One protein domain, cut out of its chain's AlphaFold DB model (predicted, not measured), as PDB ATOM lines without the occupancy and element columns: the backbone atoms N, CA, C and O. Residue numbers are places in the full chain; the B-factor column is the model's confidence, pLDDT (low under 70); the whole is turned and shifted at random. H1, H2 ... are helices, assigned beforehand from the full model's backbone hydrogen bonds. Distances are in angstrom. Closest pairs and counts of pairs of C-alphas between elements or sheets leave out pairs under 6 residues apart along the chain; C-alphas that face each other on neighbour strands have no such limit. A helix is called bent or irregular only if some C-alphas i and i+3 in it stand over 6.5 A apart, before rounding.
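What this domain is: This is residues 2 to 179 of the 183 residues of an uncharacterized protein of Pseudoalteromonas agarivorans S816 (UniProt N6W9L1). A long helix, H1, sticks far out with residues 2 to 18 from a compact helical body, in which its later part joins H2, H3 and H6 in an up-and-down bundle, each running against the one before it. H3 lies at the core of the body, while H4 crosses it at a steep angle and, with short H5, forms a small helical hairpin on one side of the bundle. The printed part has 178 residues with six named helices, H1 to H6 in chain order, and no named strand; the class is all helix. It is only just loose, close to compact, with a radius of gyration of the C-alphas of 19.0 A, and spans 78 by 39 by 24 A, the free part of H1 adding to the length.

Where its parts are: H1, residues 2 to 40, begins with C-alpha 2 at (119.197, 110.946, 119.895) and is 57.7 A long. H2, residues 49 to 69, is 27.3 A long and irregular, with C-alphas 64 and 67 lying 7.7 A apart, and has a kink of 54 degrees near residue 63. H3, residues 76 to 98, is 32.7 A long and begins with C-alpha 76 at (81.751, 96.239, 127.724). H4 holds residues 104 to 118, over 20.7 A, and H5 residues 133 to 140, over 10.5 A. H6, residues 151 to 178, is 41.1 A long and ends with C-alpha 178 at (86.312, 112.179, 120.646).

How they stand to each other: H1 touches H2 with residues 26 to 40 alone, closest at the C-alphas of His 36 and Ser 55, 4.8 A; this hairpin has a tilt of 37 degrees, only just steep. H3 is the hub, touching H1, H2, H4 and H6. H2 and H3 form a hairpin at a shallow tilt of 24 degrees, with the C-alphas of Tyr 63 and Lys 83 closest, 5.4 A. H3 and H6 run opposite ways at a shallow tilt of 25 degrees, with the C-alphas of Ser 85 and Asp 165 closest, 5.0 A. H4 touches H3 with a steep tilt of 50 degrees, the C-alphas of Asn 84 and Arg 113 being closest at 5.5 A. H2 and H6 are apart. Every O i to N i+4 pair is within hydrogen-bond range in H1 and H5; the counts are 14 of 17 in H2, 17 of 19 in H3, 9 of 11 in H4 and 23 of 24 in H6.

The domain as a whole: The C-alphas of Ile 2 and Asn 149 are the two farthest apart, 78.3 A. The printed part has no cut. The link from H4 to H5, residues 119 to 132, is long. Mean pLDDT of the printed part is 84.7, and it is under 70 at residues 2 to 6, 8 to 11, 45 and 120 to 131.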
ATOM      1  N   ILE A   2     120.022 110.393 120.998       59.78
ATOM      2  CA  ILE A   2     119.197 110.946 119.895       59.78
ATOM      3  C   ILE A   2     118.507 109.865 119.026       59.78
ATOM      4  O   ILE A   2     117.318 109.973 118.746       59.78
ATOM      5  N   LYS A   3     119.200 108.771 118.666       60.69
ATOM      6  CA  LYS A   3     118.596 107.649 117.907       60.69
ATOM      7  C   LYS A   3     117.467 106.923 118.661       60.69
ATOM      8  O   LYS A   3     116.501 106.504 118.038       60.69
ATOM      9  N   LEU A   4     117.569 106.801 119.988       62.16
ATOM     10  CA  LEU A   4     116.545 106.155 120.824       62.16
ATOM     11  C   LEU A   4     115.270 107.005 120.913       62.16
ATOM     12  O   LEU A   4     114.171 106.465 120.839       62.16
ATOM     13  N   ILE A   5     115.417 108.333 120.987       64.50
ATOM     14  CA  ILE A   5     114.293 109.281 120.982       64.50
ATOM     15  C   ILE A   5     113.550 109.234 119.635       64.50
ATOM     16  O   ILE A   5     112.323 109.205 119.615       64.50
ATOM     17  N   GLY A   6     114.275 109.143 118.512       62.75
ATOM     18  CA  GLY A   6     113.676 109.014 117.176       62.75
ATOM     19  C   GLY A   6     112.872 107.723 116.977       62.75
ATOM     20  O   GLY A   6     111.766 107.769 116.444       62.75
ATOM     21  N   ILE A   7     113.383 106.584 117.461       70.94
ATOM     22  CA  ILE A   7     112.676 105.291 117.398       70.94
ATOM     23  C   ILE A   7     111.430 105.310 118.292       70.94
ATOM     24  O   ILE A   7     110.366 104.860 117.867       70.94
ATOM     25  N   ALA A   8     111.533 105.874 119.499       63.19
ATOM     26  CA  ALA A   8     110.389 106.024 120.393       63.19
ATOM     27  C   ALA A   8     109.290 106.887 119.748       63.19
ATOM     28  O   ALA A   8     108.140 106.459 119.688       63.19
ATOM     29  N   LEU A   9     109.637 108.051 119.186       65.81
ATOM     30  CA  LEU A   9     108.687 108.937 118.500       65.81
ATOM     31  C   LEU A   9     108.011 108.265 117.294       65.81
ATOM     32  O   LEU A   9     106.798 108.391 117.128       65.81
ATOM     33  N   GLN A  10     108.759 107.509 116.484       68.75
ATOM     34  CA  GLN A  10     108.188 106.741 115.373       68.75
ATOM     35  C   GLN A  10     107.239 105.637 115.861       68.75
ATOM     36  O   GLN A  10     106.140 105.494 115.324       68.75
ATOM     37  N   ALA A  11     107.609 104.896 116.909       69.50
ATOM     38  CA  ALA A  11     106.756 103.864 117.498       69.50
ATOM     39  C   ALA A  11     105.459 104.452 118.086       69.50
ATOM     40  O   ALA A  11     104.377 103.898 117.867       69.50
ATOM     41  N   PHE A  12     105.538 105.605 118.762       70.19
ATOM     42  CA  PHE A  12     104.365 106.347 119.238       70.19
ATOM     43  C   PHE A  12     103.474 106.820 118.082       70.19
ATOM     44  O   PHE A  12     102.252 106.660 118.149       70.19
ATOM     45  N   GLY A  13     104.066 107.339 117.001       71.94
ATOM     46  CA  GLY A  13     103.339 107.741 115.794       71.94
ATOM     47  C   GLY A  13     102.571 106.580 115.151       71.94
ATOM     48  O   GLY A  13     101.375 106.704 114.884       71.94
ATOM     49  N   ILE A  14     103.220 105.422 114.989       77.62
ATOM     50  CA  ILE A  14     102.601 104.205 114.437       77.62
ATOM     51  C   ILE A  14     101.476 103.694 115.349       77.62
ATOM     52  O   ILE A  14     100.402 103.339 114.861       77.62
ATOM     53  N   ARG A  15     101.688 103.670 116.673       76.69
ATOM     54  CA  ARG A  15     100.669 103.233 117.644       76.69
ATOM     55  C   ARG A  15      99.435 104.138 117.609       76.69
ATOM     56  O   ARG A  15      98.314 103.635 117.594       76.69
ATOM     57  N   SER A  16      99.636 105.453 117.527       81.44
ATOM     58  CA  SER A  16      98.556 106.440 117.407       81.44
ATOM     59  C   SER A  16      97.767 106.281 116.102       81.44
ATOM     60  O   SER A  16      96.537 106.249 116.128       81.44
ATOM     61  N   ALA A  17      98.454 106.098 114.969       81.50
ATOM     62  CA  ALA A  17      97.808 105.876 113.674       81.50
ATOM     63  C   ALA A  17      96.957 104.594 113.658       81.50
ATOM     64  O   ALA A  17      95.787 104.642 113.282       81.50
ATOM     65  N   LYS A  18      97.501 103.473 114.157       84.50
ATOM     66  CA  LYS A  18      96.767 102.198 114.263       84.50
ATOM     67  C   LYS A  18      95.523 102.313 115.139       84.50
ATOM     68  O   LYS A  18      94.480 101.752 114.808       84.50
ATOM     69  N   GLN A  19      95.615 103.044 116.249       84.31
ATOM     70  CA  GLN A  19      94.465 103.246 117.123       84.31
ATOM     71  C   GLN A  19      93.394 104.121 116.462       84.31
ATOM     72  O   GLN A  19      92.217 103.799 116.575       84.31
ATOM     73  N   LYS A  20      93.777 105.177 115.730       86.50
ATOM     74  CA  LYS A  20      92.824 105.997 114.961       86.50
ATOM     75  C   LYS A  20      92.083 105.179 113.908       86.50
ATOM     76  O   LYS A  20      90.866 105.271 113.823       86.50
ATOM     77  N   GLU A  21      92.798 104.351 113.151       88.06
ATOM     78  CA  GLU A  21      92.200 103.462 112.148       88.06
ATOM     79  C   GLU A  21      91.229 102.458 112.787       88.06
ATOM     80  O   GLU A  21      90.145 102.195 112.268       88.06
ATOM     81  N   LYS A  22      91.595 101.904 113.948       89.31
ATOM     82  CA  LYS A  22      90.726 101.006 114.710       89.31
ATOM     83  C   LYS A  22      89.459 101.714 115.198       89.31
ATOM     84  O   LYS A  22      88.372 101.166 115.043       89.31
ATOM     85  N   THR A  23      89.588 102.922 115.751       89.81
ATOM     86  CA  THR A  23      88.434 103.738 116.144       89.81
ATOM     87  C   THR A  23      87.550 104.039 114.940       89.81
ATOM     88  O   THR A  23      86.346 103.843 115.039       89.81
ATOM     89  N   GLN A  24      88.116 104.433 113.795       90.81
ATOM     90  CA  GLN A  24      87.332 104.730 112.594       90.81
ATOM     91  C   GLN A  24      86.516 103.519 112.131       90.81
ATOM     92  O   GLN A  24      85.313 103.650 111.957       90.81
ATOM     93  N   ARG A  25      87.120 102.324 112.061       90.75
ATOM     94  CA  ARG A  25      86.395 101.087 111.713       90.75
ATOM     95  C   ARG A  25      85.224 100.795 112.650       90.75
ATOM     96  O   ARG A  25      84.174 100.346 112.206       90.75
ATOM     97  N   VAL A  26      85.402 101.058 113.943       91.94
ATOM     98  CA  VAL A  26      84.330 100.932 114.936       91.94
ATOM     99  C   VAL A  26      83.211 101.939 114.686       91.94
ATOM    100  O   VAL A  26      82.041 101.575 114.754       91.94
ATOM    101  N   ILE A  27      83.555 103.191 114.386       93.62
ATOM    102  CA  ILE A  27      82.570 104.223 114.057       93.62
ATOM    103  C   ILE A  27      81.795 103.851 112.791       93.62
ATOM    104  O   ILE A  27      80.569 103.875 112.826       93.62
ATOM    105  N   ASP A  28      82.483 103.417 111.735       94.19
ATOM    106  CA  ASP A  28      81.860 102.993 110.475       94.19
ATOM    107  C   ASP A  28      80.906 101.806 110.694       94.19
ATOM    108  O   ASP A  28      79.811 101.749 110.134       94.19
ATOM    109  N   TYR A  29      81.290 100.867 111.563       94.31
ATOM    110  CA  TYR A  29      80.434  99.746 111.940       94.31
ATOM    111  C   TYR A  29      79.181 100.192 112.706       94.31
ATOM    112  O   TYR A  29      78.080  99.710 112.427       94.31
ATOM    113  N   ILE A  30      79.324 101.134 113.646       94.62
ATOM    114  CA  ILE A  30      78.185 101.724 114.364       94.62
ATOM    115  C   ILE A  30      77.259 102.459 113.389       94.62
ATOM    116  O   ILE A  30      76.043 102.286 113.473       94.62
ATOM    117  N   ASP A  31      77.809 103.231 112.452       95.12
ATOM    118  CA  ASP A  31      77.034 103.943 111.433       95.12
ATOM    119  C   ASP A  31      76.279 102.969 110.518       95.12
ATOM    120  O   ASP A  31      75.099 103.174 110.243       95.12
ATOM    121  N   THR A  32      76.898 101.843 110.155       95.38
ATOM    122  CA  THR A  32      76.237 100.766 109.397       95.38
ATOM    123  C   THR A  32      75.083 100.145 110.200       95.38
ATOM    124  O   THR A  32      73.998  99.903 109.670       95.38
ATOM    125  N   CYS A  33      75.268  99.919 111.507       95.50
ATOM    126  CA  CYS A  33      74.193  99.433 112.380       95.50
ATOM    127  C   CYS A  33      73.032 100.429 112.463       95.50
ATOM    128  O   CYS A  33      71.876 100.019 112.346       95.50
ATOM    129  N   LEU A  34      73.329 101.720 112.639       94.81
ATOM    130  CA  LEU A  34      72.329 102.788 112.647       94.81
ATOM    131  C   LEU A  34      71.546 102.807 111.336       94.81
ATOM    132  O   LEU A  34      70.319 102.803 111.362       94.81
ATOM    133  N   GLU A  35      72.237 102.723 110.202       93.94
ATOM    134  CA  GLU A  35      71.609 102.710 108.886       93.94
ATOM    135  C   GLU A  35      70.590 101.570 108.738       93.94
ATOM    136  O   GLU A  35      69.445 101.778 108.326       93.94
ATOM    137  N   HIS A  36      70.981 100.353 109.117       94.81
ATOM    138  CA  HIS A  36      70.101  99.192 109.043       94.81
ATOM    139  C   HIS A  36      68.953  99.250 110.057       94.81
ATOM    140  O   HIS A  36      67.849  98.785 109.760       94.81
ATOM    141  N   MET A  37      69.178  99.838 111.235       93.25
ATOM    142  CA  MET A  37      68.116 100.117 112.199       93.25
ATOM    143  C   MET A  37      67.079 101.073 111.590       93.25
ATOM    144  O   MET A  37      65.888 100.752 111.583       93.25
ATOM    145  N   GLU A  38      67.511 102.202 111.023       91.12
ATOM    146  CA  GLU A  38      66.623 103.166 110.359       91.12
ATOM    147  C   GLU A  38      65.822 102.535 109.216       91.12
ATOM    148  O   GLU A  38      64.639 102.852 109.041       91.12
ATOM    149  N   ASN A  39      66.444 101.610 108.476       91.25
ATOM    150  CA  ASN A  39      65.779 100.909 107.388       91.25
ATOM    151  C   ASN A  39      64.625 100.027 107.879       91.25
ATOM    152  O   ASN A  39      63.529 100.078 107.325       91.25
ATOM    153  N   ILE A  40      64.849  99.245 108.938       89.56
ATOM    154  CA  ILE A  40      63.816  98.375 109.520       89.56
ATOM    155  C   ILE A  40      62.640  99.177 110.074       89.56
ATOM    156  O   ILE A  40      61.490  98.756 109.957       89.56
ATOM    157  N   MET A  41      62.916 100.330 110.678       86.69
ATOM    158  CA  MET A  41      61.890 101.165 111.307       86.69
ATOM    159  C   MET A  41      61.104 102.029 110.315       86.69
ATOM    160  O   MET A  41      60.140 102.699 110.704       86.69
ATOM    161  N   GLY A  42      61.504 102.017 109.040       81.44
ATOM    162  CA  GLY A  42      60.896 102.838 108.001       81.44
ATOM    163  C   GLY A  42      61.075 104.330 108.275       81.44
ATOM    164  O   GLY A  42      60.125 105.094 108.119       81.44
ATOM    165  N   TYR A  43      62.253 104.749 108.755       73.38
ATOM    166  CA  TYR A  43      62.568 106.178 108.883       73.38
ATOM    167  C   TYR A  43      62.954 106.810 107.546       73.38
ATOM    168  O   TYR A  43      62.692 107.995 107.345       73.38
ATOM    169  N   LYS A  44      63.537 106.040 106.617       74.31
ATOM    170  CA  LYS A  44      63.819 106.544 105.267       74.31
ATOM    171  C   LYS A  44      62.612 106.342 104.355       74.31
ATOM    172  O   LYS A  44      61.909 105.336 104.442       74.31
ATOM    173  N   LYS A  45      62.393 107.315 103.472       68.69
ATOM    174  CA  LYS A  45      61.402 107.219 102.395       68.69
ATOM    175  C   LYS A  45      61.890 106.208 101.349       68.69
ATOM    176  O   LYS A  45      63.093 106.055 101.163       68.69
ATOM    177  N   ASP A  46      60.951 105.522 100.702       73.38
ATOM    178  CA  ASP A  46      61.193 104.664  99.530       73.38
ATOM    179  C   ASP A  46      62.041 103.395  99.764       73.38
ATOM    180  O   ASP A  46      62.695 102.883  98.854       73.38
ATOM    181  N   ILE A  47      62.009 102.830 100.976       77.31
ATOM    182  CA  ILE A  47      62.656 101.539 101.249       77.31
ATOM    183  C   ILE A  47      61.794 100.388 100.720       77.31
ATOM    184  O   ILE A  47      60.637 100.229 101.107       77.31
ATOM    185  N   ASN A  48      62.384  99.538  99.878       85.44
ATOM    186  CA  ASN A  48      61.745  98.311  99.410       85.44
ATOM    187  C   ASN A  48      61.922  97.138 100.395       85.44
ATOM    188  O   ASN A  48      62.841  97.112 101.216       85.44
ATOM    189  N   GLU A  49      61.063  96.125 100.279       85.75
ATOM    190  CA  GLU A  49      61.067  94.957 101.169       85.75
ATOM    191  C   GLU A  49      62.407  94.198 101.177       85.75
ATOM    192  O   GLU A  49      62.849  93.736 102.229       85.75
ATOM    193  N   ALA A  50      63.098  94.124 100.035       88.62
ATOM    194  CA  ALA A  50      64.394  93.456  99.935       88.62
ATOM    195  C   ALA A  50      65.469  94.137 100.805       88.62
ATOM    196  O   ALA A  50      66.240  93.454 101.482       88.62
ATOM    197  N   SER A  51      65.489  95.473 100.841       90.06
ATOM    198  CA  SER A  51      66.397  96.260 101.682       90.06
ATOM    199  C   SER A  51      66.095  96.091 103.174       90.06
ATOM    200  O   SER A  51      67.011  95.957 103.996       90.06
ATOM    201  N   VAL A  52      64.810  96.018 103.539       90.38
ATOM    202  CA  VAL A  52      64.399  95.727 104.922       90.38
ATOM    203  C   VAL A  52      64.883  94.333 105.339       90.38
ATOM    204  O   VAL A  52      65.465  94.179 106.412       90.38
ATOM    205  N   GLU A  53      64.720  93.326 104.481       90.75
ATOM    206  CA  GLU A  53      65.147  91.954 104.768       90.75
ATOM    207  C   GLU A  53      66.679  91.817 104.845       90.75
ATOM    208  O   GLU A  53      67.204  91.104 105.707       90.75
ATOM    209  N   GLN A  54      67.421  92.536 103.999       92.62
ATOM    210  CA  GLN A  54      68.878  92.631 104.117       92.62
ATOM    211  C   GLN A  54      69.281  93.255 105.458       92.62
ATOM    212  O   GLN A  54      70.149  92.723 106.152       92.62
ATOM    213  N   SER A  55      68.612  94.338 105.852       94.44
ATOM    214  CA  SER A  55      68.864  95.021 107.122       94.44
ATOM    215  C   SER A  55      68.564  94.120 108.320       94.44
ATOM    216  O   SER A  55      69.347  94.064 109.267       94.44
ATOM    217  N   ARG A  56      67.493  93.319 108.251       92.38
ATOM    218  CA  ARG A  56      67.168  92.300 109.258       92.38
ATOM    219  C   ARG A  56      68.297  91.285 109.430       92.38
ATOM    220  O   ARG A  56      68.694  91.003 110.562       92.38
ATOM    221  N   LYS A  57      68.803  90.726 108.326       93.19
ATOM    222  CA  LYS A  57      69.903  89.746 108.351       93.19
ATOM    223  C   LYS A  57      71.180  90.360 108.918       93.19
ATOM    224  O   LYS A  57      71.802  89.750 109.782       93.19
ATOM    225  N   PHE A  58      71.522  91.573 108.483       95.69
ATOM    226  CA  PHE A  58      72.685  92.293 108.993       95.69
ATOM    227  C   PHE A  58      72.602  92.488 110.511       95.69
ATOM    228  O   PHE A  58      73.518  92.096 111.229       95.69
ATOM    229  N   LEU A  59      71.489  93.030 111.017       94.25
ATOM    230  CA  LEU A  59      71.335  93.303 112.449       94.25
ATOM    231  C   LEU A  59      71.320  92.034 113.303       94.25
ATOM    232  O   LEU A  59      71.748  92.066 114.456       94.25
ATOM    233  N   GLN A  60      70.851  90.911 112.754       92.25
ATOM    234  CA  GLN A  60      70.956  89.618 113.422       92.25
ATOM    235  C   GLN A  60      72.424  89.214 113.621       92.25
ATOM    236  O   GLN A  60      72.802  88.871 114.739       92.25
ATOM    237  N   SER A  61      73.254  89.295 112.580       92.69
ATOM    238  CA  SER A  61      74.692  89.022 112.706       92.69
ATOM    239  C   SER A  61      75.374  90.029 113.632       92.69
ATOM    240  O   SER A  61      76.112  89.645 114.540       92.69
ATOM    241  N   ALA A  62      75.052  91.317 113.477       93.12
ATOM    242  CA  ALA A  62      75.640  92.384 114.273       93.12
ATOM    243  C   ALA A  62      75.385  92.211 115.772       93.12
ATOM    244  O   ALA A  62      76.286  92.422 116.579       93.12
ATOM    245  N   TYR A  63      74.192  91.754 116.159       91.31
ATOM    246  CA  TYR A  63      73.866  91.477 117.557       91.31
ATOM    247  C   TYR A  63      74.812  90.448 118.208       91.31
ATOM    248  O   TYR A  63      75.170  90.592 119.380       91.31
ATOM    249  N   HIS A  64      75.228  89.420 117.465       88.75
ATOM    250  CA  HIS A  64      76.104  88.363 117.978       88.75
ATOM    251  C   HIS A  64      77.590  88.738 117.924       88.75
ATOM    252  O   HIS A  64      78.362  88.297 118.774       88.75
ATOM    253  N   GLU A  65      77.992  89.577 116.970       90.50
ATOM    254  CA  GLU A  65      79.395  89.952 116.757       90.50
ATOM    255  C   GLU A  65      79.797  91.273 117.433       90.50
ATOM    256  O   GLU A  65      80.990  91.573 117.518       90.50
ATOM    257  N   MET A  66      78.831  92.043 117.950       88.81
ATOM    258  CA  MET A  66      79.000  93.416 118.450       88.81
ATOM    259  C   MET A  66      80.237  93.605 119.339       88.81
ATOM    260  O   MET A  66      81.054  94.496 119.118       88.81
ATOM    261  N   THR A  67      80.412  92.730 120.329       86.19
ATOM    262  CA  THR A  67      81.521  92.803 121.287       86.19
ATOM    263  C   THR A  67      82.884  92.617 120.616       86.19
ATOM    264  O   THR A  67      83.846  93.282 120.993       86.19
ATOM    265  N   SER A  68      82.972  91.742 119.611       87.38
ATOM    266  CA  SER A  68      84.201  91.520 118.843       87.38
ATOM    267  C   SER A  68      84.528  92.732 117.973       87.38
ATOM    268  O   SER A  68      85.665  93.203 117.968       87.38
ATOM    269  N   GLN A  69      83.516  93.279 117.292       87.62
ATOM    270  CA  GLN A  69      83.676  94.419 116.385       87.62
ATOM    271  C   GLN A  69      84.111  95.692 117.127       87.62
ATOM    272  O   GLN A  69      84.913  96.468 116.615       87.62
ATOM    273  N   LEU A  70      83.654  95.875 118.369       87.25
ATOM    274  CA  LEU A  70      83.959  97.039 119.211       87.25
ATOM    275  C   LEU A  70      85.207  96.886 120.099       87.25
ATOM    276  O   LEU A  70      85.576  97.820 120.825       87.25
ATOM    277  N   ASN A  71      85.849  95.715 120.072       84.88
ATOM    278  CA  ASN A  71      86.876  95.330 121.032       84.88
ATOM    279  C   ASN A  71      88.020  96.353 121.107       84.88
ATOM    280  O   ASN A  71      88.672  96.659 120.111       84.88
ATOM    281  N   GLY A  72      88.329  96.840 122.311       81.94
ATOM    282  CA  GLY A  72      89.431  97.769 122.572       81.94
ATOM    283  C   GLY A  72      89.229  99.181 122.010       81.94
ATOM    284  O   GLY A  72      90.215  99.896 121.824       81.94
ATOM    285  N   VAL A  73      87.983  99.561 121.714       88.31
ATOM    286  CA  VAL A  73      87.558 100.949 121.450       88.31
ATOM    287  C   VAL A  73      86.392 101.317 122.368       88.31
ATOM    288  O   VAL A  73      86.448 102.345 123.050       88.31
ATOM    289  N   ALA A  74      85.372 100.457 122.436       87.88
ATOM    290  CA  ALA A  74      84.263 100.602 123.369       87.88
ATOM    291  C   ALA A  74      84.468  99.724 124.614       87.88
ATOM    292  O   ALA A  74      85.109  98.671 124.570       87.88
ATOM    293  N   THR A  75      83.929 100.178 125.739       88.19
ATOM    294  CA  THR A  75      83.859  99.396 126.979       88.19
ATOM    295  C   THR A  75      82.776  98.314 126.874       88.19
ATOM    296  O   THR A  75      81.863  98.449 126.060       88.19
ATOM    297  N   PRO A  76      82.801  97.264 127.720       86.19
ATOM    298  CA  PRO A  76      81.751  96.239 127.724       86.19
ATOM    299  C   PRO A  76      80.335  96.816 127.867       86.19
ATOM    300  O   PRO A  76      79.434  96.418 127.139       86.19
ATOM    301  N   ILE A  77      80.171  97.828 128.725       84.44
ATOM    302  CA  ILE A  77      78.895  98.527 128.938       84.44
ATOM    303  C   ILE A  77      78.408  99.205 127.651       84.44
ATOM    304  O   ILE A  77      77.225  99.176 127.327       84.44
ATOM    305  N   GLU A  78      79.312  99.820 126.897       87.56
ATOM    306  CA  GLU A  78      78.982 100.493 125.638       87.56
ATOM    307  C   GLU A  78      78.624  99.494 124.537       87.56
ATOM    308  O   GLU A  78      77.678  99.727 123.783       87.56
ATOM    309  N   CYS A  79      79.315  98.352 124.491       89.31
ATOM    310  CA  CYS A  79      78.938  97.232 123.634       89.31
ATOM    311  C   CYS A  79      77.531  96.726 123.971       89.31
ATOM    312  O   CYS A  79      76.727  96.519 123.062       89.31
ATOM    313  N   ASP A  80      77.216  96.567 125.259       86.38
ATOM    314  CA  ASP A  80      75.895  96.132 125.715       86.38
ATOM    315  C   ASP A  80      74.811  97.140 125.340       86.38
ATOM    316  O   ASP A  80      73.739  96.745 124.884       86.38
ATOM    317  N   ILE A  81      75.077  98.440 125.481       85.50
ATOM    318  CA  ILE A  81      74.143  99.489 125.064       85.50
ATOM    319  C   ILE A  81      73.786  99.332 123.580       85.50
ATOM    320  O   ILE A  81      72.604  99.260 123.247       85.50
ATOM    321  N   ILE A  82      74.784  99.221 122.696       89.56
ATOM    322  CA  ILE A  82      74.547  99.093 121.249       89.56
ATOM    323  C   ILE A  82      73.830  97.774 120.942       89.56
ATOM    324  O   ILE A  82      72.832  97.754 120.220       89.56
ATOM    325  N   LYS A  83      74.288  96.669 121.535       90.75
ATOM    326  CA  LYS A  83      73.703  95.337 121.348       90.75
ATOM    327  C   LYS A  83      72.224  95.300 121.742       90.75
ATOM    328  O   LYS A  83      71.392  94.809 120.979       90.75
ATOM    329  N   ASN A  84      71.871  95.839 122.907       87.12
ATOM    330  CA  ASN A  84      70.490  95.838 123.392       87.12
ATOM    331  C   ASN A  84      69.596  96.836 122.642       87.12
ATOM    332  O   ASN A  84      68.391  96.604 122.543       87.12
ATOM    333  N   SER A  85      70.164  97.904 122.078       88.00
ATOM    334  CA  SER A  85      69.462  98.781 121.135       88.00
ATOM    335  C   SER A  85      69.127  98.058 119.819       88.00
ATOM    336  O   SER A  85      68.017  98.180 119.303       88.00
ATOM    337  N   ILE A  86      70.041  97.228 119.295       91.56
ATOM    338  CA  ILE A  86      69.782  96.401 118.101       91.56
ATOM    339  C   ILE A  86      68.686  95.358 118.358       91.56
ATOM    340  O   ILE A  86      67.882  95.079 117.464       91.56
ATOM    341  N   ALA A  87      68.618  94.788 119.567       89.88
ATOM    342  CA  ALA A  87      67.550  93.853 119.927       89.88
ATOM    343  C   ALA A  87      66.156  94.467 119.723       89.88
ATOM    344  O   ALA A  87      65.291  93.811 119.144       89.88
ATOM    345  N   SER A  88      65.954  95.729 120.115       88.81
ATOM    346  CA  SER A  88      64.677  96.433 119.940       88.81
ATOM    347  C   SER A  88      64.278  96.550 118.471       88.81
ATOM    348  O   SER A  88      63.149  96.217 118.124       88.81
ATOM    349  N   ALA A  89      65.207  96.924 117.584       91.00
ATOM    350  CA  ALA A  89      64.929  96.999 116.146       91.00
ATOM    351  C   ALA A  89      64.561  95.626 115.557       91.00
ATOM    352  O   ALA A  89      63.652  95.507 114.734       91.00
ATOM    353  N   ARG A  90      65.225  94.558 116.014       91.88
ATOM    354  CA  ARG A  90      64.896  93.184 115.606       91.88
ATOM    355  C   ARG A  90      63.513  92.751 116.104       91.88
ATOM    356  O   ARG A  90      62.784  92.095 115.361       91.88
ATOM    357  N   ILE A  91      63.143  93.133 117.327       91.38
ATOM    358  CA  ILE A  91      61.803  92.907 117.881       91.38
ATOM    359  C   ILE A  91      60.753  93.681 117.083       91.38
ATOM    360  O   ILE A  91      59.749  93.088 116.698       91.38
ATOM    361  N   TYR A  92      61.004  94.958 116.781       90.38
ATOM    362  CA  TYR A  92      60.127  95.783 115.950       90.38
ATOM    363  C   TYR A  92      59.835  95.107 114.611       90.38
ATOM    364  O   TYR A  92      58.673  94.903 114.275       90.38
ATOM    365  N   PHE A  93      60.874  94.677 113.886       90.31
ATOM    366  CA  PHE A  93      60.701  93.982 112.607       90.31
ATOM    367  C   PHE A  93      59.769  92.771 112.730       90.31
ATOM    368  O   PHE A  93      58.842  92.601 111.938       90.31
ATOM    369  N   HIS A  94      60.006  91.929 113.738       90.75
ATOM    370  CA  HIS A  94      59.206  90.730 113.947       90.75
ATOM    371  C   HIS A  94      57.758  91.070 114.328       90.75
ATOM    372  O   HIS A  94      56.827  90.436 113.840       90.75
ATOM    373  N   ALA A  95      57.557  92.077 115.179       88.88
ATOM    374  CA  ALA A  95      56.235  92.527 115.593       88.88
ATOM    375  C   ALA A  95      55.428  93.109 114.421       88.88
ATOM    376  O   ALA A  95      54.240  92.825 114.315       88.88
ATOM    377  N   VAL A  96      56.069  93.849 113.509       88.00
ATOM    378  CA  VAL A  96      55.436  94.360 112.279       88.00
ATOM    379  C   VAL A  96      54.975  93.221 111.370       88.00
ATOM    380  O   VAL A  96      53.879  93.286 110.819       88.00
ATOM    381  N   LYS A  97      55.799  92.180 111.195       86.81
ATOM    382  CA  LYS A  97      55.481  91.057 110.298       86.81
ATOM    383  C   LYS A  97      54.420  90.114 110.868       86.81
ATOM    384  O   LYS A  97      53.560  89.662 110.123       86.81
ATOM    385  N   GLU A  98      54.472  89.835 112.169       87.50
ATOM    386  CA  GLU A  98      53.695  88.747 112.782       87.50
ATOM    387  C   GLU A  98      52.611  89.226 113.762       87.50
ATOM    388  O   GLU A  98      51.824  88.419 114.252       87.50
ATOM    389  N   GLY A  99      52.587  90.513 114.129       84.12
ATOM    390  CA  GLY A  99      51.710  91.044 115.183       84.12
ATOM    391  C   GLY A  99      52.052  90.545 116.595       84.12
ATOM    392  O   GLY A  99      51.329  90.816 117.550       84.12
ATOM    393  N   LYS A 100      53.142  89.787 116.748       88.19
ATOM    394  CA  LYS A 100      53.631  89.217 118.010       88.19
ATOM    395  C   LYS A 100      55.096  88.822 117.896       88.19
ATOM    396  O   LYS A 100      55.649  88.783 116.799       88.19
ATOM    397  N   VAL A 101      55.722  88.468 119.018       87.31
ATOM    398  CA  VAL A 101      57.107  87.974 119.057       87.31
ATOM    399  C   VAL A 101      57.118  86.511 119.495       87.31
ATOM    400  O   VAL A 101      57.022  86.200 120.678       87.31
ATOM    401  N   VAL A 102      57.227  85.594 118.530       81.88
ATOM    402  CA  VAL A 102      57.276  84.136 118.786       81.88
ATOM    403  C   VAL A 102      58.663  83.528 118.576       81.88
ATOM    404  O   VAL A 102      58.902  82.375 118.938       81.88
ATOM    405  N   ASN A 103      59.599  84.289 118.011       85.94
ATOM    406  CA  ASN A 103      60.949  83.812 117.765       85.94
ATOM    407  C   ASN A 103      61.725  83.633 119.082       85.94
ATOM    408  O   ASN A 103      62.036  84.602 119.776       85.94
ATOM    409  N   LYS A 104      62.087  82.381 119.389       85.62
ATOM    410  CA  LYS A 104      62.841  82.017 120.599       85.62
ATOM    411  C   LYS A 104      64.177  82.750 120.719       85.62
ATOM    412  O   LYS A 104      64.551  83.086 121.837       85.62
ATOM    413  N   SER A 105      64.880  83.014 119.613       86.12
ATOM    414  CA  SER A 105      66.144  83.753 119.686       86.12
ATOM    415  C   SER A 105      65.913  85.196 120.117       86.12
ATOM    416  O   SER A 105      66.611  85.666 121.002       86.12
ATOM    417  N   LEU A 106      64.867  85.861 119.612       88.19
ATOM    418  CA  LEU A 106      64.520  87.224 120.032       88.19
ATOM    419  C   LEU A 106      64.117  87.301 121.504       88.19
ATOM    420  O   LEU A 106      64.462  88.268 122.175       88.19
ATOM    421  N   ILE A 107      63.424  86.282 122.017       89.38
ATOM    422  CA  ILE A 107      63.066  86.205 123.441       89.38
ATOM    423  C   ILE A 107      64.332  86.110 124.307       89.38
ATOM    424  O   ILE A 107      64.452  86.830 125.295       89.38
ATOM    425  N   ILE A 108      65.289  85.259 123.921       86.69
ATOM    426  CA  ILE A 108      66.575  85.116 124.624       86.69
ATOM    427  C   ILE A 108      67.397  86.406 124.522       86.69
ATOM    428  O   ILE A 108      67.938  86.880 125.517       86.69
ATOM    429  N   ASP A 109      67.454  87.007 123.338       85.75
ATOM    430  CA  ASP A 109      68.205  88.236 123.089       85.75
ATOM    431  C   ASP A 109      67.632  89.425 123.883       85.75
ATOM    432  O   ASP A 109      68.381  90.287 124.353       85.75
ATOM    433  N   TYR A 110      66.308  89.449 124.078       88.56
ATOM    434  CA  TYR A 110      65.626  90.416 124.934       88.56
ATOM    435  C   TYR A 110      65.894  90.190 126.425       88.56
ATOM    436  O   TYR A 110      65.912  91.157 127.182       88.56
ATOM    437  N   GLU A 111      66.141  88.953 126.870       87.81
ATOM    438  CA  GLU A 111      66.419  88.658 128.283       87.81
ATOM    439  C   GLU A 111      67.574  89.507 128.820       87.81
ATOM    440  O   GLU A 111      67.457  90.106 129.884       87.81
ATOM    441  N   SER A 112      68.658  89.621 128.047       82.25
ATOM    442  CA  SER A 112      69.811  90.466 128.378       82.25
ATOM    443  C   SER A 112      69.391  91.916 128.648       82.25
ATOM    444  O   SER A 112      69.724  92.485 129.688       82.25
ATOM    445  N   ARG A 113      68.595  92.502 127.744       84.56
ATOM    446  CA  ARG A 113      68.049  93.858 127.895       84.56
ATOM    447  C   ARG A 113      67.156  93.970 129.127       84.56
ATOM    448  O   ARG A 113      67.292  94.914 129.902       84.56
ATOM    449  N   TYR A 114      66.264  93.004 129.318       85.38
ATOM    450  CA  TYR A 114      65.324  92.992 130.431       85.38
ATOM    451  C   TYR A 114      66.038  92.949 131.784       85.38
ATOM    452  O   TYR A 114      65.691  93.711 132.682       85.38
ATOM    453  N   GLN A 115      67.072  92.115 131.918       83.00
ATOM    454  CA  GLN A 115      67.875  92.034 133.138       83.00
ATOM    455  C   GLN A 115      68.591  93.354 133.443       83.00
ATOM    456  O   GLN A 115      68.651  93.773 134.596       83.00
ATOM    457  N   LEU A 116      69.093  94.052 132.423       77.62
ATOM    458  CA  LEU A 116      69.696  95.375 132.600       77.62
ATOM    459  C   LEU A 116      68.665  96.425 133.034       77.62
ATOM    460  O   LEU A 116      68.969  97.267 133.879       77.62
ATOM    461  N   TYR A 117      67.447  96.340 132.492       73.75
ATOM    462  CA  TYR A 117      66.332  97.218 132.834       73.75
ATOM    463  C   TYR A 117      65.860  97.049 134.287       73.75
ATOM    464  O   TYR A 117      65.727  98.051 134.992       73.75
ATOM    465  N   ILE A 118      65.620  95.812 134.743       77.31
ATOM    466  CA  ILE A 118      65.062  95.556 136.086       77.31
ATOM    467  C   ILE A 118      66.079  95.740 137.211       77.31
ATOM    468  O   ILE A 118      65.701  96.108 138.317       77.31
ATOM    469  N   ASN A 119      67.364  95.493 136.942       75.38
ATOM    470  CA  ASN A 119      68.408  95.574 137.963       75.38
ATOM    471  C   ASN A 119      68.992  96.988 138.098       75.38
ATOM    472  O   ASN A 119      69.885  97.200 138.912       75.38
ATOM    473  N   HIS A 120      68.509  97.955 137.305       68.81
ATOM    474  CA  HIS A 120      69.032  99.325 137.269       68.81
ATOM    475  C   HIS A 120      70.560  99.371 137.077       68.81
ATOM    476  O   HIS A 120      71.242 100.252 137.602       68.81
ATOM    477  N   ASN A 121      71.106  98.418 136.310       67.12
ATOM    478  CA  ASN A 121      72.555  98.242 136.147       67.12
ATOM    479  C   ASN A 121      73.235  99.463 135.510       67.12
ATOM    480  O   ASN A 121      74.443  99.652 135.650       67.12
ATOM    481  N   TYR A 122      72.462 100.291 134.810       65.19
ATOM    482  CA  TYR A 122      72.922 101.515 134.183       65.19
ATOM    483  C   TYR A 122      72.127 102.707 134.712       65.19
ATOM    484  O   TYR A 122      70.916 102.625 134.901       65.19
ATOM    485  N   ASP A 123      72.829 103.825 134.916       64.31
ATOM    486  CA  ASP A 123      72.221 105.129 135.187       64.31
ATOM    487  C   ASP A 123      71.105 105.391 134.160       64.31
ATOM    488  O   ASP A 123      71.277 105.095 132.972       64.31
ATOM    489  N   GLN A 124      69.984 105.966 134.605       61.25
ATOM    490  CA  GLN A 124      68.876 106.353 133.737       61.25
ATOM    491  C   GLN A 124      69.334 107.218 132.558       61.25
ATOM    492  O   GLN A 124      68.706 107.196 131.512       61.25
ATOM    493  N   ASN A 125      70.448 107.940 132.661       59.06
ATOM    494  CA  ASN A 125      70.995 108.685 131.523       59.06
ATOM    495  C   ASN A 125      71.689 107.799 130.471       59.06
ATOM    496  O   ASN A 125      71.740 108.160 129.297       59.06
ATOM    497  N   LYS A 126      72.227 106.640 130.869       60.56
ATOM    498  CA  LYS A 126      72.949 105.693 129.998       60.56
ATOM    499  C   LYS A 126      72.026 104.649 129.391       60.56
ATOM    500  O   LYS A 126      72.202 104.257 128.244       60.56
ATOM    501  N   PHE A 127      71.042 104.218 130.162       59.50
ATOM    502  CA  PHE A 127      69.991 103.322 129.724       59.50
ATOM    503  C   PHE A 127      68.697 103.894 130.287       59.50
ATOM    504  O   PHE A 127      68.232 103.488 131.351       59.50
ATOM    505  N   ARG A 128      68.161 104.927 129.617       53.12
ATOM    506  CA  ARG A 128      66.838 105.446 129.978       53.12
ATOM    507  C   ARG A 128      65.883 104.269 130.015       53.12
ATOM    508  O   ARG A 128      65.785 103.510 129.053       53.12
ATOM    509  N   GLN A 129      65.207 104.127 131.145       55.69
ATOM    510  CA  GLN A 129      63.992 103.344 131.229       55.69
ATOM    511  C   GLN A 129      62.999 104.024 130.275       55.69
ATOM    512  O   GLN A 129      62.459 105.079 130.591       55.69
ATOM    513  N   ASN A 130      62.906 103.497 129.051       58.53
ATOM    514  CA  ASN A 130      62.164 104.079 127.935       58.53
ATOM    515  C   ASN A 130      60.670 104.229 128.245       58.53
ATOM    516  O   ASN A 130      60.098 103.457 129.022       58.53
ATOM    517  N   SER A 131      60.041 105.163 127.528       66.69
ATOM    518  CA  SER A 131      58.620 105.536 127.592       66.69
ATOM    519  C   SER A 131      57.656 104.340 127.451       66.69
ATOM    520  O   SER A 131      56.539 104.378 127.967       66.69
ATOM    521  N   TYR A 132      58.110 103.247 126.814       81.00
ATOM    522  CA  TYR A 132      57.329 102.029 126.560       81.00
ATOM    523  C   TYR A 132      58.088 100.704 126.782       81.00
ATOM    524  O   TYR A 132      57.696  99.671 126.237       81.00
ATOM    525  N   GLU A 133      59.132 100.662 127.619       81.31
ATOM    526  CA  GLU A 133      59.848  99.397 127.903       81.31
ATOM    527  C   GLU A 133      58.921  98.325 128.510       81.31
ATOM    528  O   GLU A 133      59.000  97.148 128.162       81.31
ATOM    529  N   THR A 134      57.963  98.734 129.351       84.38
ATOM    530  CA  THR A 134      56.922  97.839 129.885       84.38
ATOM    531  C   THR A 134      56.102  97.187 128.775       84.38
ATOM    532  O   THR A 134      55.763  96.008 128.873       84.38
ATOM    533  N   PHE A 135      55.792  97.930 127.709       87.56
ATOM    534  CA  PHE A 135      55.076  97.384 126.561       87.56
ATOM    535  C   PHE A 135      55.942  96.365 125.810       87.56
ATOM    536  O   PHE A 135      55.467  95.274 125.501       87.56
ATOM    537  N   LEU A 136      57.226  96.672 125.597       88.31
ATOM    538  CA  LEU A 136      58.171  95.742 124.975       88.31
ATOM    539  C   LEU A 136      58.297  94.438 125.780       88.31
ATOM    540  O   LEU A 136      58.244  93.350 125.209       88.31
ATOM    541  N   ARG A 137      58.367  94.534 127.114       89.12
ATOM    542  CA  ARG A 137      58.352  93.368 128.008       89.12
ATOM    543  C   ARG A 137      57.083  92.541 127.830       89.12
ATOM    544  O   ARG A 137      57.178  91.326 127.682       89.12
ATOM    545  N   GLN A 138      55.912  93.177 127.842       89.50
ATOM    546  CA  GLN A 138      54.637  92.475 127.663       89.50
ATOM    547  C   GLN A 138      54.587  91.727 126.329       89.50
ATOM    548  O   GLN A 138      54.186  90.566 126.274       89.50
ATOM    549  N   LEU A 139      55.038  92.378 125.261       90.31
ATOM    550  CA  LEU A 139      55.076  91.802 123.923       90.31
ATOM    551  C   LEU A 139      56.016  90.589 123.836       90.31
ATOM    552  O   LEU A 139      55.660  89.570 123.250       90.31
ATOM    553  N   VAL A 140      57.215  90.684 124.420       91.25
ATOM    554  CA  VAL A 140      58.265  89.669 124.243       91.25
ATOM    555  C   VAL A 140      58.215  88.569 125.304       91.25
ATOM    556  O   VAL A 140      58.275  87.386 124.971       91.25
ATOM    557  N   LYS A 141      58.117  88.934 126.587       88.50
ATOM    558  CA  LYS A 141      58.109  87.979 127.706       88.50
ATOM    559  C   LYS A 141      56.727  87.458 128.029       88.50
ATOM    560  O   LYS A 141      56.549  86.245 128.133       88.50
ATOM    561  N   ASP A 142      55.765  88.368 128.155       89.69
ATOM    562  CA  ASP A 142      54.391  88.002 128.517       89.69
ATOM    563  C   ASP A 142      53.635  87.440 127.290       89.69
ATOM    564  O   ASP A 142      52.498  86.989 127.410       89.69
ATOM    565  N   LYS A 143      54.293  87.413 126.114       88.38
ATOM    566  CA  LYS A 143      53.791  86.913 124.823       88.38
ATOM    567  C   LYS A 143      52.462  87.548 124.425       88.38
ATOM    568  O   LYS A 143      51.623  86.907 123.790       88.38
ATOM    569  N   ARG A 144      52.272  88.806 124.817       91.00
ATOM    570  CA  ARG A 144      51.108  89.590 124.435       91.00
ATOM    571  C   ARG A 144      51.079  89.725 122.914       91.00
ATOM    572  O   ARG A 144      52.090  90.056 122.305       91.00
ATOM    573  N   GLU A 145      49.925  89.487 122.308       91.88
ATOM    574  CA  GLU A 145      49.707  89.786 120.891       91.88
ATOM    575  C   GLU A 145      49.275  91.248 120.730       91.88
ATOM    576  O   GLU A 145      48.610  91.806 121.610       91.88
ATOM    577  N   ILE A 146      49.676  91.867 119.620       90.69
ATOM    578  CA  ILE A 146      49.235  93.213 119.258       90.69
ATOM    579  C   ILE A 146      47.739  93.168 118.954       90.69
ATOM    580  O   ILE A 146      47.272  92.333 118.173       90.69
ATOM    581  N   ASP A 147      46.987  94.081 119.561       89.38
ATOM    582  CA  ASP A 147      45.566  94.218 119.285       89.38
ATOM    583  C   ASP A 147      45.371  94.707 117.846       89.38
ATOM    584  O   ASP A 147      45.848  95.773 117.449       89.38
ATOM    585  N   LYS A 148      44.624  93.925 117.063       89.00
ATOM    586  CA  LYS A 148      44.326  94.207 115.656       89.00
ATOM    587  C   LYS A 148      43.603  95.542 115.457       89.00
ATOM    588  O   LYS A 148      43.753  96.148 114.402       89.00
ATOM    589  N   ASN A 149      42.864  96.012 116.462       92.44
ATOM    590  CA  ASN A 149      42.170  97.298 116.414       92.44
ATOM    591  C   ASN A 149      43.107  98.492 116.654       92.44
ATOM    592  O   ASN A 149      42.736  99.626 116.363       92.44
ATOM    593  N   TYR A 150      44.315  98.250 117.176       90.56
ATOM    594  CA  TYR A 150      45.256  99.290 117.602       90.56
ATOM    595  C   TYR A 150      46.674  99.095 117.050       90.56
ATOM    596  O   TYR A 150      47.615  99.699 117.567       90.56
ATOM    597  N   VAL A 151      46.841  98.291 115.994       88.94
ATOM    598  CA  VAL A 151      48.150  97.894 115.440       88.94
ATOM    599  C   VAL A 151      49.079  99.084 115.232       88.94
ATOM    600  O   VAL A 151      50.220  99.047 115.677       88.94
ATOM    601  N   GLU A 152      48.597 100.151 114.597       89.69
ATOM    602  CA  GLU A 152      49.410 101.337 114.314       89.69
ATOM    603  C   GLU A 152      49.938 101.987 115.601       89.69
ATOM    604  O   GLU A 152      51.142 102.200 115.739       89.69
ATOM    605  N   MET A 153      49.060 102.214 116.583       92.38
ATOM    606  CA  MET A 153      49.437 102.775 117.882       92.38
ATOM    607  C   MET A 153      50.413 101.857 118.632       92.38
ATOM    608  O   MET A 153      51.360 102.324 119.259       92.38
ATOM    609  N   GLU A 154      50.186 100.545 118.615       90.94
ATOM    610  CA  GLU A 154      51.020  99.588 119.343       90.94
ATOM    611  C   GLU A 154      52.401  99.407 118.708       90.94
ATOM    612  O   GLU A 154      53.401  99.360 119.425       90.94
ATOM    613  N   LEU A 155      52.486  99.394 117.376       89.69
ATOM    614  CA  LEU A 155      53.762  99.415 116.661       89.69
ATOM    615  C   LEU A 155      54.506 100.735 116.883       89.69
ATOM    616  O   LEU A 155      55.727 100.720 117.051       89.69
ATOM    617  N   GLN A 156      53.788 101.858 116.958       90.31
ATOM    618  CA  GLN A 156      54.372 103.166 117.249       90.31
ATOM    619  C   GLN A 156      55.066 103.194 118.622       90.31
ATOM    620  O   GLN A 156      56.175 103.713 118.727       90.31
ATOM    621  N   LYS A 157      54.513 102.530 119.648       90.56
ATOM    622  CA  LYS A 157      55.178 102.388 120.963       90.56
ATOM    623  C   LYS A 157      56.534 101.689 120.864       90.56
ATOM    624  O   LYS A 157      57.498 102.111 121.494       90.56
ATOM    625  N   ILE A 158      56.629 100.621 120.068       88.69
ATOM    626  CA  ILE A 158      57.901  99.910 119.846       88.69
ATOM    627  C   ILE A 158      58.860 100.798 119.046       88.69
ATOM    628  O   ILE A 158      60.055 100.842 119.338       88.69
ATOM    629  N   LYS A 159      58.339 101.519 118.048       89.25
ATOM    630  CA  LYS A 159      59.118 102.449 117.231       89.25
ATOM    631  C   LYS A 159      59.774 103.522 118.094       89.25
ATOM    632  O   LYS A 159      60.967 103.745 117.945       89.25
ATOM    633  N   GLU A 160      59.050 104.097 119.049       89.00
ATOM    634  CA  GLU A 160      59.573 105.098 119.991       89.00
ATOM    635  C   GLU A 160      60.706 104.555 120.867       89.00
ATOM    636  O   GLU A 160      61.757 105.191 120.953       89.00
ATOM    637  N   VAL A 161      60.569 103.332 121.400       87.62
ATOM    638  CA  VAL A 161      61.677 102.650 122.103       87.62
ATOM    639  C   VAL A 161      62.912 102.579 121.203       87.62
ATOM    640  O   VAL A 161      64.033 102.841 121.644       87.62
ATOM    641  N   CYS A 162      62.714 102.250 119.928       89.12
ATOM    642  CA  CYS A 162      63.813 102.144 118.984       89.12
ATOM    643  C   CYS A 162      64.391 103.518 118.572       89.12
ATOM    644  O   CYS A 162      65.585 103.601 118.293       89.12
ATOM    645  N   GLN A 163      63.600 104.600 118.560       88.44
ATOM    646  CA  GLN A 163      64.093 105.977 118.359       88.44
ATOM    647  C   GLN A 163      65.009 106.406 119.503       88.44
ATOM    648  O   GLN A 163      66.096 106.935 119.267       88.44
ATOM    649  N   GLU A 164      64.592 106.141 120.740       87.00
ATOM    650  CA  GLU A 164      65.389 106.405 121.939       87.00
ATOM    651  C   GLU A 164      66.706 105.606 121.897       87.00
ATOM    652  O   GLU A 164      67.783 106.133 122.196       87.00
ATOM    653  N   ASP A 165      66.642 104.350 121.449       88.00
ATOM    654  CA  ASP A 165      67.799 103.474 121.265       88.00
ATOM    655  C   ASP A 165      68.763 103.973 120.164       88.00
ATOM    656  O   ASP A 165      69.981 103.918 120.359       88.00
ATOM    657  N   VAL A 166      68.246 104.497 119.044       90.12
ATOM    658  CA  VAL A 166      69.044 105.130 117.974       90.12
ATOM    659  C   VAL A 166      69.751 106.378 118.485       90.12
ATOM    660  O   VAL A 166      70.968 106.498 118.337       90.12
ATOM    661  N   ALA A 167      69.021 107.282 119.143       88.50
ATOM    662  CA  ALA A 167      69.593 108.508 119.696       88.50
ATOM    663  C   ALA A 167      70.733 108.203 120.682       88.50
ATOM    664  O   ALA A 167      71.768 108.875 120.690       88.50
ATOM    665  N   ARG A 168      70.583 107.134 121.473       86.94
ATOM    666  CA  ARG A 168      71.615 106.663 122.398       86.94
ATOM    667  C   ARG A 168      72.863 106.157 121.677       86.94
ATOM    668  O   ARG A 168      73.970 106.535 122.060       86.94
ATOM    669  N   ILE A 169      72.704 105.341 120.634       90.75
ATOM    670  CA  ILE A 169      73.839 104.873 119.823       90.75
ATOM    671  C   ILE A 169      74.547 106.064 119.163       90.75
ATOM    672  O   ILE A 169      75.774 106.130 119.199       90.75
ATOM    673  N   MET A 170      73.804 107.033 118.620       91.00
ATOM    674  CA  MET A 170      74.382 108.243 118.026       91.00
ATOM    675  C   MET A 170      75.200 109.046 119.042       91.00
ATOM    676  O   MET A 170      76.318 109.459 118.741       91.00
ATOM    677  N   SER A 171      74.683 109.237 120.259       89.81
ATOM    678  CA  SER A 171      75.418 109.916 121.331       89.81
ATOM    679  C   SER A 171      76.710 109.172 121.689       89.81
ATOM    680  O   SER A 171      77.785 109.774 121.739       89.81
ATOM    681  N   LEU A 172      76.630 107.850 121.858       89.44
ATOM    682  CA  LEU A 172      77.789 107.008 122.141       89.44
ATOM    683  C   LEU A 172      78.832 107.068 121.017       89.44
ATOM    684  O   LEU A 172      80.025 107.181 121.292       89.44
ATOM    685  N   ARG A 173      78.401 107.057 119.754       92.56
ATOM    686  CA  ARG A 173      79.282 107.217 118.592       92.56
ATOM    687  C   ARG A 173      80.099 108.509 118.676       92.56
ATOM    688  O   ARG A 173      81.311 108.472 118.481       92.56
ATOM    689  N   GLU A 174      79.471 109.641 118.993       91.88
ATOM    690  CA  GLU A 174      80.180 110.926 119.124       91.88
ATOM    691  C   GLU A 174      81.169 110.936 120.303       91.88
ATOM    692  O   GLU A 174      82.276 111.478 120.200       91.88
ATOM    693  N   ILE A 175      80.834 110.255 121.403       89.75
ATOM    694  CA  ILE A 175      81.763 110.045 122.522       89.75
ATOM    695  C   ILE A 175      82.972 109.211 122.072       89.75
ATOM    696  O   ILE A 175      84.112 109.556 122.382       89.75
ATOM    697  N   LEU A 176      82.755 108.127 121.323       89.56
ATOM    698  CA  LEU A 176      83.831 107.253 120.850       89.56
ATOM    699  C   LEU A 176      84.762 107.958 119.849       89.56
ATOM    700  O   LEU A 176      85.974 107.759 119.921       89.56
ATOM    701  N   LYS A 177      84.232 108.830 118.978       87.50
ATOM    702  CA  LYS A 177      85.030 109.659 118.049       87.50
ATOM    703  C   LYS A 177      86.000 110.592 118.774       87.50
ATOM    704  O   LYS A 177      87.118 110.813 118.314       87.50
ATOM    705  N   THR A 178      85.559 111.163 119.892       84.50
ATOM    706  CA  THR A 178      86.312 112.179 120.646       84.50
ATOM    707  C   THR A 178      87.170 111.587 121.762       84.50
ATOM    708  O   THR A 178      88.038 112.272 122.312       84.50
ATOM    709  N   ARG A 179      86.984 110.299 122.079       81.56
ATOM    710  CA  ARG A 179      87.771 109.578 123.077       81.56
ATOM    711  C   ARG A 179      89.229 109.502 122.641       81.56
ATOM    712  O   ARG A 179      89.595 108.791 121.706       81.56
TER     713      ARG A 179